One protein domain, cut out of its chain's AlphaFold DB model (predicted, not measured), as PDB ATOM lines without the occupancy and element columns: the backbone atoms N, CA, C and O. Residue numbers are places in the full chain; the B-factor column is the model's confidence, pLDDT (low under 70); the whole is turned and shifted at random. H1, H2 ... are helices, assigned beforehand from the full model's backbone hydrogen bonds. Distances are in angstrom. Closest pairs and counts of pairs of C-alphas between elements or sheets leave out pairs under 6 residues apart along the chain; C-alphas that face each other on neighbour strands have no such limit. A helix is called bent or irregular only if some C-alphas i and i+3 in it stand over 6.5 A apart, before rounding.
ATOM      1  N   PHE A  72     121.708 121.838 203.240       86.50
ATOM      2  CA  PHE A  72     121.774 120.990 204.437       86.50
ATOM      3  C   PHE A  72     122.349 119.589 204.159       86.50
ATOM      4  O   PHE A  72     122.863 118.950 205.078       86.50
ATOM      5  N   LEU A  73     122.277 119.102 202.914       90.19
ATOM      6  CA  LEU A  73     122.888 117.833 202.513       90.19
ATOM      7  C   LEU A  73     124.410 117.938 202.452       90.19
ATOM      8  O   LEU A  73     125.082 116.964 202.776       90.19
ATOM      9  N   ASP A  74     124.957 119.106 202.112       90.25
ATOM     10  CA  ASP A  74     126.408 119.303 201.991       90.25
ATOM     11  C   ASP A  74     127.116 119.252 203.353       90.25
ATOM     12  O   ASP A  74     128.292 118.911 203.433       90.25
ATOM     13  N   ALA A  75     126.391 119.535 204.441       87.50
ATOM     14  CA  ALA A  75     126.881 119.341 205.805       87.50
ATOM     15  C   ALA A  75     126.911 117.860 206.237       87.50
ATOM     16  O   ALA A  75     127.589 117.520 207.205       87.50
ATOM     17  N   LYS A  76     126.172 116.980 205.548       91.50
ATOM     18  CA  LYS A  76     126.021 115.557 205.903       91.50
ATOM     19  C   LYS A  76     126.735 114.608 204.939       91.50
ATOM     20  O   LYS A  76     127.100 113.504 205.340       91.50
ATOM     21  N   TYR A  77     126.909 115.012 203.684       93.06
ATOM     22  CA  TYR A  77     127.411 114.179 202.596       93.06
ATOM     23  C   TYR A  77     128.411 114.962 201.738       93.06
ATOM     24  O   TYR A  77     128.151 116.096 201.345       93.06
ATOM     25  N   THR A  78     129.531 114.327 201.393       91.44
ATOM     26  CA  THR A  78     130.536 114.852 200.452       91.44
ATOM     27  C   THR A  78     130.607 113.969 199.211       91.44
ATOM     28  O   THR A  78     130.266 112.787 199.284       91.44
ATOM     29  N   LEU A  79     131.057 114.507 198.071       87.50
ATOM     30  CA  LEU A  79     131.182 113.722 196.834       87.50
ATOM     31  C   LEU A  79     132.189 112.572 196.982       87.50
ATOM     32  O   LEU A  79     131.942 111.473 196.484       87.50
ATOM     33  N   GLU A  80     133.283 112.791 197.712       85.00
ATOM     34  CA  GLU A  80     134.280 111.767 198.034       85.00
ATOM     35  C   GLU A  80     133.678 110.660 198.912       85.00
ATOM     36  O   GLU A  80     133.980 109.482 198.722       85.00
ATOM     37  N   GLY A  81     132.764 111.017 199.821       84.25
ATOM     38  CA  GLY A  81     132.059 110.086 200.705       84.25
ATOM     39  C   GLY A  81     131.014 109.203 200.008       84.25
ATOM     40  O   GLY A  81     130.542 108.236 200.604       84.25
ATOM     41  N   LEU A  82     130.668 109.485 198.746       87.38
ATOM     42  CA  LEU A  82     129.728 108.679 197.953       87.38
ATOM     43  C   LEU A  82     130.362 107.410 197.348       87.38
ATOM     44  O   LEU A  82     129.639 106.602 196.761       87.38
ATOM     45  N   ASN A  83     131.685 107.222 197.472       87.56
ATOM     46  CA  ASN A  83     132.436 106.103 196.878       87.56
ATOM     47  C   ASN A  83     132.185 105.939 195.362       87.56
ATOM     48  O   ASN A  83     132.037 104.829 194.840       87.56
ATOM     49  N   LEU A  84     132.101 107.062 194.642       90.00
ATOM     50  CA  LEU A  84     131.926 107.085 193.188       90.00
ATOM     51  C   LEU A  84     133.215 106.665 192.472       90.00
ATOM     52  O   LEU A  84     134.319 106.834 192.987       90.00
ATOM     53  N   SER A  85     133.097 106.137 191.251       91.75
ATOM     54  CA  SER A  85     134.282 105.810 190.453       91.75
ATOM     55  C   SER A  85     135.104 107.067 190.129       91.75
ATOM     56  O   SER A  85     134.541 108.145 189.923       91.75
ATOM     57  N   LEU A  86     136.429 106.924 189.986       89.12
ATOM     58  CA  LEU A  86     137.322 108.038 189.627       89.12
ATOM     59  C   LEU A  86     136.876 108.742 188.331       89.12
ATOM     60  O   LEU A  86     136.940 109.961 188.219       89.12
ATOM     61  N   ARG A  87     136.349 107.976 187.368       87.81
ATOM     62  CA  ARG A  87     135.785 108.512 186.122       87.81
ATOM     63  C   ARG A  87     134.569 109.409 186.374       87.81
ATOM     64  O   ARG A  87     134.444 110.444 185.730       87.81
ATOM     65  N   THR A  88     133.685 109.019 187.291       91.75
ATOM     66  CA  THR A  88     132.500 109.805 187.663       91.75
ATOM     67  C   THR A  88     132.900 111.085 188.387       91.75
ATOM     68  O   THR A  88     132.425 112.148 188.007       91.75
ATOM     69  N   LEU A  89     133.825 111.011 189.348       90.56
ATOM     70  CA  LEU A  89     134.334 112.190 190.061       90.56
ATOM     71  C   LEU A  89     135.015 113.186 189.110       90.56
ATOM     72  O   LEU A  89     134.729 114.379 189.164       90.56
ATOM     73  N   ASN A  90     135.839 112.701 188.176       89.94
ATOM     74  CA  ASN A  90     136.485 113.556 187.177       89.94
ATOM     75  C   ASN A  90     135.470 114.246 186.253       89.94
ATOM     76  O   ASN A  90     135.637 115.423 185.941       89.94
ATOM     77  N   ALA A  91     134.412 113.542 185.836       91.25
ATOM     78  CA  ALA A  91     133.351 114.132 185.022       91.25
ATOM     79  C   ALA A  91     132.569 115.214 185.790       91.25
ATOM     80  O   ALA A  91     132.296 116.276 185.233       91.25
ATOM     81  N   LEU A  92     132.259 114.994 187.073       92.75
ATOM     82  CA  LEU A  92     131.601 115.998 187.920       92.75
ATOM     83  C   LEU A  92     132.478 117.245 188.115       92.75
ATOM     84  O   LEU A  92     132.013 118.358 187.867       92.75
ATOM     85  N   ASN A  93     133.759 117.060 188.444       89.75
ATOM     86  CA  ASN A  93     134.717 118.156 188.614       89.75
ATOM     87  C   ASN A  93     134.908 118.971 187.329       89.75
ATOM     88  O   ASN A  93     134.943 120.198 187.380       89.75
ATOM     89  N   HIS A  94     134.972 118.309 186.169       91.31
ATOM     90  CA  HIS A  94     135.063 118.986 184.872       91.31
ATOM     91  C   HIS A  94     133.865 119.912 184.607       91.31
ATOM     92  O   HIS A  94     134.023 120.976 184.020       91.31
ATOM     93  N   ASN A  95     132.679 119.543 185.101       90.62
ATOM     94  CA  ASN A  95     131.461 120.345 184.998       90.62
ATOM     95  C   ASN A  95     131.261 121.290 186.202       90.62
ATOM     96  O   ASN A  95     130.168 121.820 186.390       90.62
ATOM     97  N   SER A  96     132.295 121.516 187.025       90.88
ATOM     98  CA  SER A  96     132.243 122.368 188.227       90.88
ATOM     99  C   SER A  96     131.188 121.946 189.266       90.88
ATOM    100  O   SER A  96     130.677 122.770 190.029       90.88
ATOM    101  N   ILE A  97     130.862 120.652 189.320       92.19
ATOM    102  CA  ILE A  97     129.949 120.069 190.306       92.19
ATOM    103  C   ILE A  97     130.794 119.512 191.451       92.19
ATOM    104  O   ILE A  97     131.464 118.496 191.290       92.19
ATOM    105  N   SER A  98     130.758 120.178 192.604       89.56
ATOM    106  CA  SER A  98     131.581 119.860 193.784       89.56
ATOM    107  C   SER A  98     130.766 119.514 195.035       89.56
ATOM    108  O   SER A  98     131.335 119.122 196.051       89.56
ATOM    109  N   ARG A  99     129.433 119.641 194.986       91.81
ATOM    110  CA  ARG A  99     128.542 119.468 196.143       91.81
ATOM    111  C   ARG A  99     127.399 118.496 195.864       91.81
ATOM    112  O   ARG A  99     126.918 118.389 194.734       91.81
ATOM    113  N   VAL A 100     126.922 117.817 196.908       91.81
ATOM    114  CA  VAL A 100     125.790 116.877 196.816       91.81
ATOM    115  C   VAL A 100     124.488 117.635 196.544       91.81
ATOM    116  O   VAL A 100     123.664 117.179 195.751       91.81
ATOM    117  N   SER A 101     124.333 118.832 197.107       90.50
ATOM    118  CA  SER A 101     123.205 119.723 196.831       90.50
ATOM    119  C   SER A 101     123.060 120.048 195.340       90.50
ATOM    120  O   SER A 101     121.958 119.955 194.801       90.50
ATOM    121  N   GLN A 102     124.170 120.330 194.645       91.06
ATOM    122  CA  GLN A 102     124.189 120.608 193.203       91.06
ATOM    123  C   GLN A 102     123.700 119.409 192.382       91.06
ATOM    124  O   GLN A 102     122.991 119.584 191.389       91.06
ATOM    125  N   LEU A 103     124.035 118.185 192.799       92.62
ATOM    126  CA  LEU A 103     123.556 116.969 192.143       92.62
ATOM    127  C   LEU A 103     122.042 116.811 192.278       92.62
ATOM    128  O   LEU A 103     121.370 116.568 191.277       92.62
ATOM    129  N   PHE A 104     121.489 117.006 193.477       91.94
ATOM    130  CA  PHE A 104     120.038 116.972 193.677       91.94
ATOM    131  C   PHE A 104     119.320 118.068 192.888       91.94
ATOM    132  O   PHE A 104     118.276 117.797 192.296       91.94
ATOM    133  N   THR A 105     119.908 119.261 192.772       88.69
ATOM    134  CA  THR A 105     119.396 120.313 191.884       88.69
ATOM    135  C   THR A 105     119.389 119.869 190.419       88.69
ATOM    136  O   THR A 105     118.401 120.082 189.721       88.69
ATOM    137  N   LEU A 106     120.443 119.212 189.927       91.06
ATOM    138  CA  LEU A 106     120.492 118.710 188.547       91.06
ATOM    139  C   LEU A 106     119.484 117.586 188.285       91.06
ATOM    140  O   LEU A 106     118.933 117.512 187.184       91.06
ATOM    141  N   VAL A 107     119.244 116.719 189.271       92.50
ATOM    142  CA  VAL A 107     118.231 115.660 189.186       92.50
ATOM    143  C   VAL A 107     116.830 116.259 189.199       92.50
ATOM    144  O   VAL A 107     116.040 115.959 188.312       92.50
ATOM    145  N   GLU A 108     116.531 117.160 190.134       89.62
ATOM    146  CA  GLU A 108     115.241 117.849 190.181       89.62
ATOM    147  C   GLU A 108     114.974 118.616 188.883       89.62
ATOM    148  O   GLU A 108     113.882 118.540 188.339       89.62
ATOM    149  N   GLN A 109     115.970 119.309 188.328       88.06
ATOM    150  CA  GLN A 109     115.808 120.074 187.089       88.06
ATOM    151  C   GLN A 109     115.814 119.212 185.814       88.06
ATOM    152  O   GLN A 109     115.699 119.770 184.719       88.06
ATOM    153  N   ILE A 110     115.953 117.884 185.930       92.94
ATOM    154  CA  ILE A 110     116.030 116.931 184.810       92.94
ATOM    155  C   ILE A 110     117.247 117.198 183.892       92.94
ATOM    156  O   ILE A 110     117.266 116.866 182.712       92.94
ATOM    157  N   LYS A 111     118.324 117.769 184.442       91.81
ATOM    158  CA  LYS A 111     119.550 118.142 183.709       91.81
ATOM    159  C   LYS A 111     120.708 117.160 183.880       91.81
ATOM    160  O   LYS A 111     121.681 117.257 183.139       91.81
ATOM    161  N   ILE A 112     120.613 116.200 184.803       93.81
ATOM    162  CA  ILE A 112     121.717 115.274 185.125       93.81
ATOM    163  C   ILE A 112     122.235 114.471 183.914       93.81
ATOM    164  O   ILE A 112     123.429 114.220 183.805       93.81
ATOM    165  N   TYR A 113     121.362 114.135 182.960       93.19
ATOM    166  CA  TYR A 113     121.717 113.431 181.718       93.19
ATOM    167  C   TYR A 113     122.437 114.314 180.684       93.19
ATOM    168  O   TYR A 113     122.924 113.806 179.677       93.19
ATOM    169  N   GLY A 114     122.472 115.631 180.902       89.00
ATOM    170  CA  GLY A 114     123.180 116.598 180.064       89.00
ATOM    171  C   GLY A 114     124.585 116.941 180.560       89.00
ATOM    172  O   GLY A 114     125.249 117.743 179.914       89.00
ATOM    173  N   VAL A 115     125.031 116.370 181.686       91.25
ATOM    174  CA  VAL A 115     126.379 116.596 182.228       91.25
ATOM    175  C   VAL A 115     127.409 115.938 181.314       91.25
ATOM    176  O   VAL A 115     127.347 114.732 181.052       91.25
ATOM    177  N   GLU A 116     128.368 116.722 180.823       89.12
ATOM    178  CA  GLU A 116     129.360 116.230 179.871       89.12
ATOM    179  C   GLU A 116     130.234 115.139 180.501       89.12
ATOM    180  O   GLU A 116     130.574 115.189 181.682       89.12
ATOM    181  N   ASN A 117     130.623 114.143 179.702       88.94
ATOM    182  CA  ASN A 117     131.464 113.011 180.113       88.94
ATOM    183  C   ASN A 117     130.854 112.053 181.161       88.94
ATOM    184  O   ASN A 117     131.531 111.112 181.595       88.94
ATOM    185  N   LEU A 118     129.570 112.205 181.511       90.12
ATOM    186  CA  LEU A 118     128.848 111.276 182.383       90.12
ATOM    187  C   LEU A 118     128.166 110.164 181.560       90.12
ATOM    188  O   LEU A 118     127.072 110.328 181.033       90.12
ATOM    189  N   GLY A 119     128.828 109.010 181.422       89.00
ATOM    190  CA  GLY A 119     128.268 107.850 180.708       89.00
ATOM    191  C   GLY A 119     127.279 107.028 181.548       89.00
ATOM    192  O   GLY A 119     127.229 107.164 182.769       89.00
ATOM    193  N   THR A 120     126.555 106.097 180.921       91.56
ATOM    194  CA  THR A 120     125.479 105.308 181.556       91.56
ATOM    195  C   THR A 120     125.900 104.593 182.839       91.56
ATOM    196  O   THR A 120     125.237 104.723 183.861       91.56
ATOM    197  N   LYS A 121     127.059 103.916 182.856       91.75
ATOM    198  CA  LYS A 121     127.576 103.260 184.077       91.75
ATOM    199  C   LYS A 121     127.800 104.245 185.231       91.75
ATOM    200  O   LYS A 121     127.548 103.908 186.382       91.75
ATOM    201  N   SER A 122     128.261 105.456 184.916       93.25
ATOM    202  CA  SER A 122     128.456 106.524 185.897       93.25
ATOM    203  C   SER A 122     127.127 107.107 186.374       93.25
ATOM    204  O   SER A 122     126.991 107.345 187.567       93.25
ATOM    205  N   LEU A 123     126.135 107.276 185.489       94.50
ATOM    206  CA  LEU A 123     124.780 107.706 185.862       94.50
ATOM    207  C   LEU A 123     124.079 106.697 186.772       94.50
ATOM    208  O   LEU A 123     123.507 107.105 187.774       94.50
ATOM    209  N   ILE A 124     124.141 105.399 186.454       95.12
ATOM    210  CA  ILE A 124     123.549 104.333 187.277       95.12
ATOM    211  C   ILE A 124     124.157 104.359 188.684       95.12
ATOM    212  O   ILE A 124     123.428 104.368 189.674       95.12
ATOM    213  N   GLN A 125     125.492 104.414 188.777       94.12
ATOM    214  CA  GLN A 125     126.189 104.489 190.064       94.12
ATOM    215  C   GLN A 125     125.785 105.747 190.848       94.12
ATOM    216  O   GLN A 125     125.471 105.663 192.035       94.12
ATOM    217  N   LEU A 126     125.787 106.904 190.182       95.25
ATOM    218  CA  LEU A 126     125.500 108.197 190.793       95.25
ATOM    219  C   LEU A 126     124.051 108.295 191.279       95.25
ATOM    220  O   LEU A 126     123.820 108.590 192.447       95.25
ATOM    221  N   LEU A 127     123.076 108.022 190.411       95.88
ATOM    222  CA  LEU A 127     121.656 108.112 190.750       95.88
ATOM    223  C   LEU A 127     121.234 107.043 191.762       95.88
ATOM    224  O   LEU A 127     120.381 107.329 192.597       95.88
ATOM    225  N   GLY A 128     121.872 105.866 191.759       94.94
ATOM    226  CA  GLY A 128     121.697 104.866 192.813       94.94
ATOM    227  C   GLY A 128     122.103 105.404 194.189       94.94
ATOM    228  O   GLY A 128     121.315 105.343 195.130       94.94
ATOM    229  N   LYS A 129     123.289 106.022 194.291       94.94
ATOM    230  CA  LYS A 129     123.771 106.640 195.541       94.94
ATOM    231  C   LYS A 129     122.915 107.824 195.984       94.94
ATOM    232  O   LYS A 129     122.617 107.957 197.167       94.94
ATOM    233  N   LEU A 130     122.470 108.656 195.045       95.31
ATOM    234  CA  LEU A 130     121.534 109.742 195.346       95.31
ATOM    235  C   LEU A 130     120.161 109.207 195.779       95.31
ATOM    236  O   LEU A 130     119.533 109.809 196.640       95.31
ATOM    237  N   GLY A 131     119.708 108.072 195.241       93.88
ATOM    238  CA  GLY A 131     118.483 107.396 195.671       93.88
ATOM    239  C   GLY A 131     118.539 106.929 197.128       93.88
ATOM    240  O   GLY A 131     117.602 107.186 197.878       93.88
ATOM    241  N   GLU A 132     119.659 106.332 197.554       93.88
ATOM    242  CA  GLU A 132     119.894 105.943 198.958       93.88
ATOM    243  C   GLU A 132     119.817 107.161 199.899       93.88
ATOM    244  O   GLU A 132     119.182 107.109 200.955       93.88
ATOM    245  N   ILE A 133     120.431 108.282 199.503       94.56
ATOM    246  CA  ILE A 133     120.384 109.536 200.272       94.56
ATOM    247  C   ILE A 133     118.967 110.110 200.289       94.56
ATOM    248  O   ILE A 133     118.499 110.542 201.340       94.56
ATOM    249  N   ALA A 134     118.272 110.092 199.150       93.00
ATOM    250  CA  ALA A 134     116.906 110.585 199.042       93.00
ATOM    251  C   ALA A 134     115.949 109.832 199.968       93.00
ATOM    252  O   ALA A 134     115.094 110.453 200.595       93.00
ATOM    253  N   GLU A 135     116.107 108.514 200.092       92.44
ATOM    254  CA  GLU A 135     115.323 107.703 201.020       92.44
ATOM    255  C   GLU A 135     115.681 108.005 202.480       92.44
ATOM    256  O   GLU A 135     114.789 108.242 203.296       92.44
ATOM    257  N   LYS A 136     116.978 108.068 202.806       93.12
ATOM    258  CA  LYS A 136     117.459 108.316 204.172       93.12
ATOM    259  C   LYS A 136     117.073 109.697 204.712       93.12
ATOM    260  O   LYS A 136     116.773 109.826 205.894       93.12
ATOM    261  N   GLU A 137     117.083 110.717 203.860       93.31
ATOM    262  CA  GLU A 137     116.742 112.101 204.217       93.31
ATOM    263  C   GLU A 137     115.270 112.447 203.920       93.31
ATOM    264  O   GLU A 137     114.881 113.609 204.004       93.31
ATOM    265  N   ASN A 138     114.448 111.449 203.566       89.56
ATOM    266  CA  ASN A 138     113.029 111.596 203.226       89.56
ATOM    267  C   ASN A 138     112.745 112.660 202.143       89.56
ATOM    268  O   ASN A 138     111.722 113.346 202.150       89.56
ATOM    269  N   LEU A 139     113.640 112.782 201.158       89.31
ATOM    270  CA  LEU A 139     113.519 113.760 200.073       89.31
ATOM    271  C   LEU A 139     112.329 113.476 199.148       89.31
ATOM    272  O   LEU A 139     111.968 114.343 198.357       89.31
ATOM    273  N   SER A 140     111.680 112.313 199.255       86.69
ATOM    274  CA  SER A 140     110.437 112.014 198.533       86.69
ATOM    275  C   SER A 140     109.270 112.943 198.888       86.69
ATOM    276  O   SER A 140     108.336 113.050 198.096       86.69
ATOM    277  N   GLU A 141     109.314 113.609 200.046       83.50
ATOM    278  CA  GLU A 141     108.325 114.623 200.450       83.50
ATOM    279  C   GLU A 141     108.659 116.029 199.933       83.50
ATOM    280  O   GLU A 141     107.800 116.908 199.930       83.50
ATOM    281  N   ILE A 142     109.899 116.244 199.481       82.12
ATOM    282  CA  ILE A 142     110.441 117.569 199.153       82.12
ATOM    283  C   ILE A 142     110.685 117.713 197.644       82.12
ATOM    284  O   ILE A 142     110.473 118.789 197.086       82.12
ATOM    285  N   ILE A 143     111.121 116.639 196.977       86.25
ATOM    286  CA  ILE A 143     111.513 116.630 195.566       86.25
ATOM    287  C   ILE A 143     110.535 115.749 194.769       86.25
ATOM    288  O   ILE A 143     110.579 114.519 194.893       86.25
ATOM    289  N   PRO A 144     109.687 116.329 193.893       87.56
ATOM    290  CA  PRO A 144     108.613 115.596 193.215       87.56
ATOM    291  C   PRO A 144     109.072 114.362 192.427       87.56
ATOM    292  O   PRO A 144     108.393 113.333 192.442       87.56
ATOM    293  N   ILE A 145     110.249 114.415 191.788       90.62
ATOM    294  CA  ILE A 145     110.789 113.285 191.016       90.62
ATOM    295  C   ILE A 145     111.036 112.039 191.885       90.62
ATOM    296  O   ILE A 145     110.863 110.926 191.392       90.62
ATOM    297  N   TYR A 146     111.336 112.207 193.178       91.50
ATOM    298  CA  TYR A 146     111.554 111.120 194.141       91.50
ATOM    299  C   TYR A 146     110.277 110.671 194.870       91.50
ATOM    300  O   TYR A 146     110.326 109.733 195.665       91.50
ATOM    301  N   SER A 147     109.123 111.298 194.614       89.06
ATOM    302  CA  SER A 147     107.871 110.948 195.295       89.06
ATOM    303  C   SER A 147     107.485 109.479 195.076       89.06
ATOM    304  O   SER A 147     107.510 108.973 193.953       89.06
ATOM    305  N   ARG A 148     107.053 108.781 196.131       83.75
ATOM    306  CA  ARG A 148     106.648 107.364 196.035       83.75
ATOM    307  C   ARG A 148     105.433 107.149 195.129       83.75
ATOM    308  O   ARG A 148     105.323 106.103 194.499       83.75
ATOM    309  N   LYS A 149     104.524 108.125 195.071       83.69
ATOM    310  CA  LYS A 149     103.344 108.133 194.197       83.69
ATOM    311  C   LYS A 149     103.132 109.552 193.690       83.69
ATOM    312  O   LYS A 149     102.675 110.408 194.444       83.69
ATOM    313  N   HIS A 150     103.468 109.799 192.429       86.94
ATOM    314  CA  HIS A 150     103.264 111.101 191.813       86.94
ATOM    315  C   HIS A 150     101.983 111.075 190.963       86.94
ATOM    316  O   HIS A 150     101.798 110.126 190.201       86.94
ATOM    317  N   PRO A 151     101.105 112.097 191.024       83.56
ATOM    318  CA  PRO A 151      99.872 112.123 190.229       83.56
ATOM    319  C   PRO A 151     100.110 111.952 188.724       83.56
ATOM    320  O   PRO A 151      99.297 111.364 188.023       83.56
ATOM    321  N   SER A 152     101.257 112.424 188.227       88.19
ATOM    322  CA  SER A 152     101.620 112.285 186.814       88.19
ATOM    323  C   SER A 152     102.067 110.880 186.402       88.19
ATOM    324  O   SER A 152     102.172 110.636 185.206       88.19
ATOM    325  N   ASP A 153     102.318 109.951 187.334       89.62
ATOM    326  CA  ASP A 153     102.835 108.612 187.011       89.62
ATOM    327  C   ASP A 153     101.904 107.824 186.084       89.62
ATOM    328  O   ASP A 153     102.370 107.076 185.223       89.62
ATOM    329  N   SER A 154     100.590 107.994 186.251       88.62
ATOM    330  CA  SER A 154      99.561 107.306 185.468       88.62
ATOM    331  C   SER A 154      99.380 107.879 184.062       88.62
ATOM    332  O   SER A 154      98.691 107.262 183.251       88.62
ATOM    333  N   LEU A 155      99.982 109.033 183.750       89.38
ATOM    334  CA  LEU A 155      99.738 109.721 182.488       89.38
ATOM    335  C   LEU A 155     100.328 108.937 181.304       89.38
ATOM    336  O   LEU A 155     101.542 108.697 181.288       89.38
ATOM    337  N   PRO A 156      99.499 108.559 180.312       90.25
ATOM    338  CA  PRO A 156      99.932 107.769 179.166       90.25
ATOM    339  C   PRO A 156     100.728 108.632 178.185       90.25
ATOM    340  O   PRO A 156     100.320 109.751 177.868       90.25
ATOM    341  N   VAL A 157     101.866 108.131 177.698       90.75
ATOM    342  CA  VAL A 157     102.806 108.925 176.880       90.75
ATOM    343  C   VAL A 157     102.203 109.381 175.548       90.75
ATOM    344  O   VAL A 157     102.619 110.411 175.020       90.75
ATOM    345  N   GLU A 158     101.191 108.684 175.025       87.75
ATOM    346  CA  GLU A 158     100.514 109.035 173.770       87.75
ATOM    347  C   GLU A 158      99.586 110.250 173.894       87.75
ATOM    348  O   GLU A 158      99.197 110.833 172.884       87.75
ATOM    349  N   LYS A 159      99.216 110.634 175.122       83.75
ATOM    350  CA  LYS A 159      98.311 111.763 175.415       83.75
ATOM    351  C   LYS A 159      99.052 113.017 175.887       83.75
ATOM    352  O   LYS A 159      98.440 113.948 176.416       83.75
ATOM    353  N   LEU A 160     100.374 113.027 175.734       85.75
ATOM    354  CA  LEU A 160     101.271 114.101 176.162       85.75
ATOM    355  C   LEU A 160     101.975 114.731 174.953       85.75
ATOM    356  O   LEU A 160     101.772 114.315 173.816       85.75
ATOM    357  N   GLY A 161     102.827 115.733 175.181       81.50
ATOM    358  CA  GLY A 161     103.500 116.487 174.117       81.50
ATOM    359  C   GLY A 161     104.659 115.766 173.412       81.50
ATOM    360  O   GLY A 161     105.483 116.426 172.778       81.50
ATOM    361  N   PHE A 162     104.777 114.437 173.517       87.19
ATOM    362  CA  PHE A 162     105.848 113.686 172.858       87.19
ATOM    363  C   PHE A 162     105.621 113.589 171.339       87.19
ATOM    364  O   PHE A 162     104.500 113.439 170.857       87.19
ATOM    365  N   SER A 163     106.705 113.615 170.556       87.31
ATOM    366  CA  SER A 163     106.616 113.365 169.110       87.31
ATOM    367  C   SER A 163     106.269 111.902 168.816       87.31
ATOM    368  O   SER A 163     106.641 111.008 169.574       87.31
ATOM    369  N   GLN A 164     105.643 111.627 167.666       86.69
ATOM    370  CA  GLN A 164     105.304 110.253 167.252       86.69
ATOM    371  C   GLN A 164     106.526 109.314 167.243       86.69
ATOM    372  O   GLN A 164     106.441 108.163 167.662       86.69
ATOM    373  N   GLY A 165     107.700 109.822 166.846       86.19
ATOM    374  CA  GLY A 165     108.954 109.065 166.902       86.19
ATOM    375  C   GLY A 165     109.436 108.776 168.328       86.19
ATOM    376  O   GLY A 165     109.947 107.686 168.595       86.19
ATOM    377  N   ALA A 166     109.253 109.719 169.258       87.62
ATOM    378  CA  ALA A 166     109.553 109.517 170.675       87.62
ATOM    379  C   ALA A 166     108.594 108.497 171.309       87.62
ATOM    380  O   ALA A 166     109.063 107.568 171.962       87.62
ATOM    381  N   ILE A 167     107.289 108.599 171.033       91.81
ATOM    382  CA  ILE A 167     106.259 107.649 171.494       91.81
ATOM    383  C   ILE A 167     106.582 106.231 171.012       91.81
ATOM    384  O   ILE A 167     106.664 105.305 171.815       91.81
ATOM    385  N   ALA A 168     106.867 106.058 169.718       90.19
ATOM    386  CA  ALA A 168     107.216 104.750 169.164       90.19
ATOM    387  C   ALA A 168     108.484 104.161 169.810       90.19
ATOM    388  O   ALA A 168     108.577 102.950 170.012       90.19
ATOM    389  N   SER A 169     109.458 105.010 170.151       90.25
ATOM    390  CA  SER A 169     110.690 104.590 170.829       90.25
ATOM    391  C   SER A 169     110.434 104.182 172.286       90.25
ATOM    392  O   SER A 169     110.967 103.172 172.733       90.25
ATOM    393  N   LEU A 170     109.586 104.919 173.009       93.50
ATOM    394  CA  LEU A 170     109.162 104.596 174.376       93.50
ATOM    395  C   LEU A 170     108.376 103.272 174.427       93.50
ATOM    396  O   LEU A 170     108.687 102.404 175.243       93.50
ATOM    397  N   HIS A 171     107.430 103.059 173.508       93.62
ATOM    398  CA  HIS A 171     106.618 101.834 173.452       93.62
ATOM    399  C   HIS A 171     107.441 100.582 173.163       93.62
ATOM    400  O   HIS A 171     107.211  99.543 173.781       93.62
ATOM    401  N   LYS A 172     108.435 100.672 172.267       91.62
ATOM    402  CA  LYS A 172     109.361  99.560 171.983       91.62
ATOM    403  C   LYS A 172     110.109  99.079 173.227       91.62
ATOM    404  O   LYS A 172     110.531  97.930 173.273       91.62
ATOM    405  N   LEU A 173     110.259  99.953 174.220       91.44
ATOM    406  CA  LEU A 173     110.933  99.686 175.488       91.44
ATOM    407  C   LEU A 173     109.950  99.388 176.635       91.44
ATOM    408  O   LEU A 173     110.364  99.305 177.788       91.44
ATOM    409  N   GLY A 174     108.651  99.246 176.342       92.69
ATOM    410  CA  GLY A 174     107.609  98.989 177.340       92.69
ATOM    411  C   GLY A 174     107.279 100.188 178.237       92.69
ATOM    412  O   GLY A 174     106.719 100.014 179.321       92.69
ATOM    413  N   ILE A 175     107.641 101.407 177.824       94.81
ATOM    414  CA  ILE A 175     107.387 102.641 178.573       94.81
ATOM    415  C   ILE A 175     106.102 103.282 178.037       94.81
ATOM    416  O   ILE A 175     106.134 104.042 177.074       94.81
ATOM    417  N   PHE A 176     104.970 102.965 178.669       93.69
ATOM    418  CA  PHE A 176     103.641 103.446 178.253       93.69
ATOM    419  C   PHE A 176     103.129 104.643 179.067       93.69
ATOM    420  O   PHE A 176     102.186 105.313 178.663       93.69
ATOM    421  N   ASN A 177     103.738 104.941 180.217       94.12
ATOM    422  CA  ASN A 177     103.347 106.065 181.067       94.12
ATOM    423  C   ASN A 177     104.562 106.766 181.683       94.12
ATOM    424  O   ASN A 177     105.683 106.242 181.682       94.12
ATOM    425  N   LEU A 178     104.335 107.967 182.215       93.62
ATOM    426  CA  LEU A 178     105.400 108.764 182.815       93.62
ATOM    427  C   LEU A 178     106.016 108.111 184.056       93.62
ATOM    428  O   LEU A 178     107.194 108.347 184.309       93.62
ATOM    429  N   GLY A 179     105.276 107.297 184.812       93.62
ATOM    430  CA  GLY A 179     105.815 106.595 185.978       93.62
ATOM    431  C   GLY A 179     106.893 105.585 185.589       93.62
ATOM    432  O   GLY A 179     107.958 105.530 186.203       93.62
ATOM    433  N   LYS A 180     106.678 104.849 184.493       94.44
ATOM    434  CA  LYS A 180     107.695 103.957 183.921       94.44
ATOM    435  C   LYS A 180     108.887 104.727 183.370       94.44
ATOM    436  O   LYS A 180     110.020 104.303 183.574       94.44
ATOM    437  N   LEU A 181     108.663 105.874 182.728       95.12
ATOM    438  CA  LEU A 181     109.759 106.728 182.264       95.12
ATOM    439  C   LEU A 181     110.583 107.279 183.440       95.12
ATOM    440  O   LEU A 181     111.811 107.272 183.384       95.12
ATOM    441  N   ARG A 182     109.919 107.682 184.528       95.31
ATOM    442  CA  ARG A 182     110.541 108.145 185.774       95.31
ATOM    443  C   ARG A 182     111.389 107.074 186.441       95.31
ATOM    444  O   ARG A 182     112.508 107.359 186.856       95.31
ATOM    445  N   GLU A 183     110.892 105.841 186.488       94.06
ATOM    446  CA  GLU A 183     111.643 104.687 186.981       94.06
ATOM    447  C   GLU A 183     112.965 104.518 186.209       94.06
ATOM    448  O   GLU A 183     114.027 104.387 186.814       94.06
ATOM    449  N   GLN A 184     112.923 104.581 184.874       94.75
ATOM    450  CA  GLN A 184     114.126 104.459 184.040       94.75
ATOM    451  C   GLN A 184     115.048 105.682 184.147       94.75
ATOM    452  O   GLN A 184     116.273 105.533 184.144       94.75
ATOM    453  N   TYR A 185     114.477 106.882 184.292       95.75
ATOM    454  CA  TYR A 185     115.221 108.113 184.549       95.75
ATOM    455  C   TYR A 185     116.057 107.991 185.828       95.75
ATOM    456  O   TYR A 185     117.274 108.165 185.767       95.75
ATOM    457  N   LEU A 186     115.430 107.619 186.951       94.88
ATOM    458  CA  LEU A 186     116.093 107.472 188.251       94.88
ATOM    459  C   LEU A 186     117.070 106.290 188.297       94.88
ATOM    460  O   LEU A 186     118.030 106.331 189.055       94.88
ATOM    461  N   LYS A 187     116.882 105.261 187.460       94.50
ATOM    462  CA  LYS A 187     117.857 104.168 187.310       94.50
ATOM    463  C   LYS A 187     119.125 104.569 186.556       94.50
ATOM    464  O   LYS A 187     120.089 103.816 186.593       94.50
ATOM    465  N   GLY A 188     119.147 105.707 185.861       92.38
ATOM    466  CA  GLY A 188     120.331 106.156 185.118       92.38
ATOM    467  C   GLY A 188     120.530 105.516 183.743       92.38
ATOM    468  O   GLY A 188     121.595 105.687 183.157       92.38
ATOM    469  N   VAL A 189     119.543 104.781 183.216       93.62
ATOM    470  CA  VAL A 189     119.723 103.925 182.024       93.62
ATOM    471  C   VAL A 189     119.332 104.582 180.698       93.62
ATOM    472  O   VAL A 189     119.592 104.016 179.640       93.62
ATOM    473  N   LEU A 190     118.720 105.772 180.707       92.75
ATOM    474  CA  LEU A 190     118.133 106.343 179.483       92.75
ATOM    475  C   LEU A 190     119.157 106.666 178.375       92.75
ATOM    476  O   LEU A 190     118.772 106.688 177.207       92.75
ATOM    477  N   LEU A 191     120.440 106.887 178.706       89.00
ATOM    478  CA  LEU A 191     121.505 107.115 177.710       89.00
ATOM    479  C   LEU A 191     121.744 105.899 176.805       89.00
ATOM    480  O   LEU A 191     122.080 106.081 175.639       89.00
ATOM    481  N   ASP A 192     121.553 104.681 177.318       89.38
ATOM    482  CA  ASP A 192     121.722 103.451 176.529       89.38
ATOM    483  C   ASP A 192     120.489 103.154 175.663       89.38
ATOM    484  O   ASP A 192     120.568 102.416 174.682       89.38
ATOM    485  N   LEU A 193     119.341 103.732 176.023       87.38
ATOM    486  CA  LEU A 193     118.053 103.454 175.390       87.38
ATOM    487  C   LEU A 193     117.749 104.378 174.208       87.38
ATOM    488  O   LEU A 193     116.973 104.015 173.322       87.38
ATOM    489  N   PHE A 194     118.335 105.577 174.181       90.00
ATOM    490  CA  PHE A 194     117.979 106.616 173.219       90.00
ATOM    491  C   PHE A 194     119.210 107.340 172.674       90.00
ATOM    492  O   PHE A 194     120.174 107.601 173.385       90.00
ATOM    493  N   SER A 195     119.136 107.772 171.410       88.75
ATOM    494  CA  SER A 195     120.105 108.737 170.878       88.75
ATOM    495  C   SER A 195     120.052 110.045 171.678       88.75
ATOM    496  O   SER A 195     118.982 110.420 172.159       88.75
ATOM    497  N   TYR A 196     121.158 110.795 171.739       85.88
ATOM    498  CA  TYR A 196     121.208 112.086 172.442       85.88
ATOM    499  C   TYR A 196     120.064 113.032 172.035       85.88
ATOM    500  O   TYR A 196     119.398 113.620 172.885       85.88
ATOM    501  N   LYS A 197     119.773 113.129 170.729       87.50
ATOM    502  CA  LYS A 197     118.695 113.979 170.202       87.50
ATOM    503  C   LYS A 197     117.314 113.517 170.677       87.50
ATOM    504  O   LYS A 197     116.502 114.346 171.082       87.50
ATOM    505  N   THR A 198     117.050 112.210 170.627       89.31
ATOM    506  CA  THR A 198     115.772 111.631 171.068       89.31
ATOM    507  C   THR A 198     115.605 111.768 172.577       89.31
ATOM    508  O   THR A 198     114.548 112.193 173.032       89.31
ATOM    509  N   LEU A 199     116.657 111.472 173.344       91.50
ATOM    510  CA  LEU A 199     116.650 111.583 174.795       91.50
ATOM    511  C   LEU A 199     116.394 113.017 175.241       91.50
ATOM    512  O   LEU A 199     115.540 113.241 176.088       91.50
ATOM    513  N   LYS A 200     117.084 113.990 174.638       90.38
ATOM    514  CA  LYS A 200     116.864 115.407 174.931       90.38
ATOM    515  C   LYS A 200     115.400 115.791 174.714       90.38
ATOM    516  O   LYS A 200     114.796 116.372 175.600       90.38
ATOM    517  N   ALA A 201     114.805 115.401 173.584       88.62
ATOM    518  CA  ALA A 201     113.391 115.671 173.317       88.62
ATOM    519  C   ALA A 201     112.447 115.008 174.339       88.62
ATOM    520  O   ALA A 201     111.470 115.625 174.756       88.62
ATOM    521  N   ILE A 202     112.744 113.773 174.765       92.12
ATOM    522  CA  ILE A 202     111.974 113.068 175.800       92.12
ATOM    523  C   ILE A 202     112.098 113.788 177.149       92.12
ATOM    524  O   ILE A 202     111.089 114.024 177.806       92.12
ATOM    525  N   LEU A 203     113.315 114.152 177.560       92.69
ATOM    526  CA  LEU A 203     113.574 114.785 178.852       92.69
ATOM    527  C   LEU A 203     112.978 116.194 178.951       92.69
ATOM    528  O   LEU A 203     112.466 116.545 180.011       92.69
ATOM    529  N   GLU A 204     112.978 116.969 177.864       88.81
ATOM    530  CA  GLU A 204     112.334 118.292 177.830       88.81
ATOM    531  C   GLU A 204     110.816 118.205 178.063       88.81
ATOM    532  O   GLU A 204     110.257 119.003 178.815       88.81
ATOM    533  N   GLU A 205     110.138 117.215 177.474       88.94
ATOM    534  CA  GLU A 205     108.708 116.997 177.727       88.94
ATOM    535  C   GLU A 205     108.471 116.406 179.126       88.94
ATOM    536  O   GLU A 205     107.610 116.881 179.864       88.94
ATOM    537  N   PHE A 206     109.282 115.424 179.534       91.31
ATOM    538  CA  PHE A 206     109.217 114.774 180.846       91.31
ATOM    539  C   PHE A 206     109.354 115.774 182.004       91.31
ATOM    540  O   PHE A 206     108.603 115.713 182.982       91.31
ATOM    541  N   LYS A 207     110.263 116.746 181.866       89.75
ATOM    542  CA  LYS A 207     110.522 117.798 182.853       89.75
ATOM    543  C   LYS A 207     109.271 118.590 183.232       89.75
ATOM    544  O   LYS A 207     109.127 118.965 184.394       89.75
ATOM    545  N   LYS A 208     108.333 118.807 182.305       86.62
ATOM    546  CA  LYS A 208     107.115 119.602 182.553       86.62
ATOM    547  C   LYS A 208     106.217 119.029 183.657       86.62
ATOM    548  O   LYS A 208     105.443 119.779 184.246       86.62
ATOM    549  N   TYR A 209     106.315 117.727 183.933       88.38
ATOM    550  CA  TYR A 209     105.409 117.017 184.844       88.38
ATOM    551  C   TYR A 209     105.993 116.776 186.239       88.38
ATOM    552  O   TYR A 209     105.226 116.623 187.181       88.38
TER     553      TYR A 209
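What this domain is: This is residues 72 to 209 of the 859 residues of the protein "RNA_pol_A_CTD domain-containing protein" of Acholeplasmataceae bacterium (UniProt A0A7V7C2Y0). The model is a slab of short helices set crosswise, with H1 at one end, H5 at the other, and a loose double layer between them. The long helix H3 lies in one layer with H6 and H7, while H2 and H8 lie in the other; H4 sits beside the start of H6, and residues 137 to 150 run along an edge from H3 to H4. The printed part has 138 residues with eight named helices, H1 to H8 in chain order, and no named strand; its class is all helix. It is compact, with a radius of gyration of the C-alphas of 15.0 A and spans of 43 by 31 by 19 A.

How they stand to each other: The hub is H3, residues 120 to 136, which touches three helices. H6, residues 178 to 187, touches H3 about perpendicular at 77 degrees; their closest C-alphas are those of Ile 124 and Lys 187, 5.7 A apart. H1, residues 86 to 94, only just touches residues 122 to 126 of H3, with 3 pairs of C-alphas within 8 A, closest at Thr 88 and Ser 122, 5.5 A. H7, residues 190 to 193, only just touches H3 at residue 120 alone, also with 3 pairs, closest at Thr 120 and Leu 191, 5.8 A. H2, residues 100 to 108, is close to H3 but not clearly touching; the closest C-alphas, of Phe 104 and Leu 130, are 7.6 A apart. H4, residues 151 to 154, touches H6, with the C-alphas of Asp 153 and Gly 179 closest at 3.7 A. H5, residues 164 to 172, only just touches residues 198 to 202 of H8, residues 196 to 209, about perpendicular at 89 degrees, with 3 pairs, closest at Ala 166 and Thr 198, 6.6 A. H3 and H8 are apart. Every O i to N i+4 pair is within hydrogen-bond range in H1, H2, H3, H5 and H6, and 8 of 10 are in H8; H4 and H7 are too short for such a pair.

Where its parts are: H3 is 24.2 A long, from C-alpha 120 at (125.479, 105.308, 181.556) to C-alpha 136 at (117.459, 108.316, 204.172). H8 is 20.7 A long and ends at C-alpha 209 at (105.409, 117.017, 184.844). H6 measures 14.0 A, H2 12.5 A, H5 12.4 A and H1 12.1 A. H4 is only just irregular, with C-alphas 151 and 154 6.8 A apart.

The domain as a whole: The two C-alphas farthest apart are those of Ala 75 and Gln 164, at 45.1 A. The links H2 to H3 and H3 to H4 are long, with 11 and 14 residues. The printed part has no cut; its mean pLDDT is 90.5, and no printed residue is under 70.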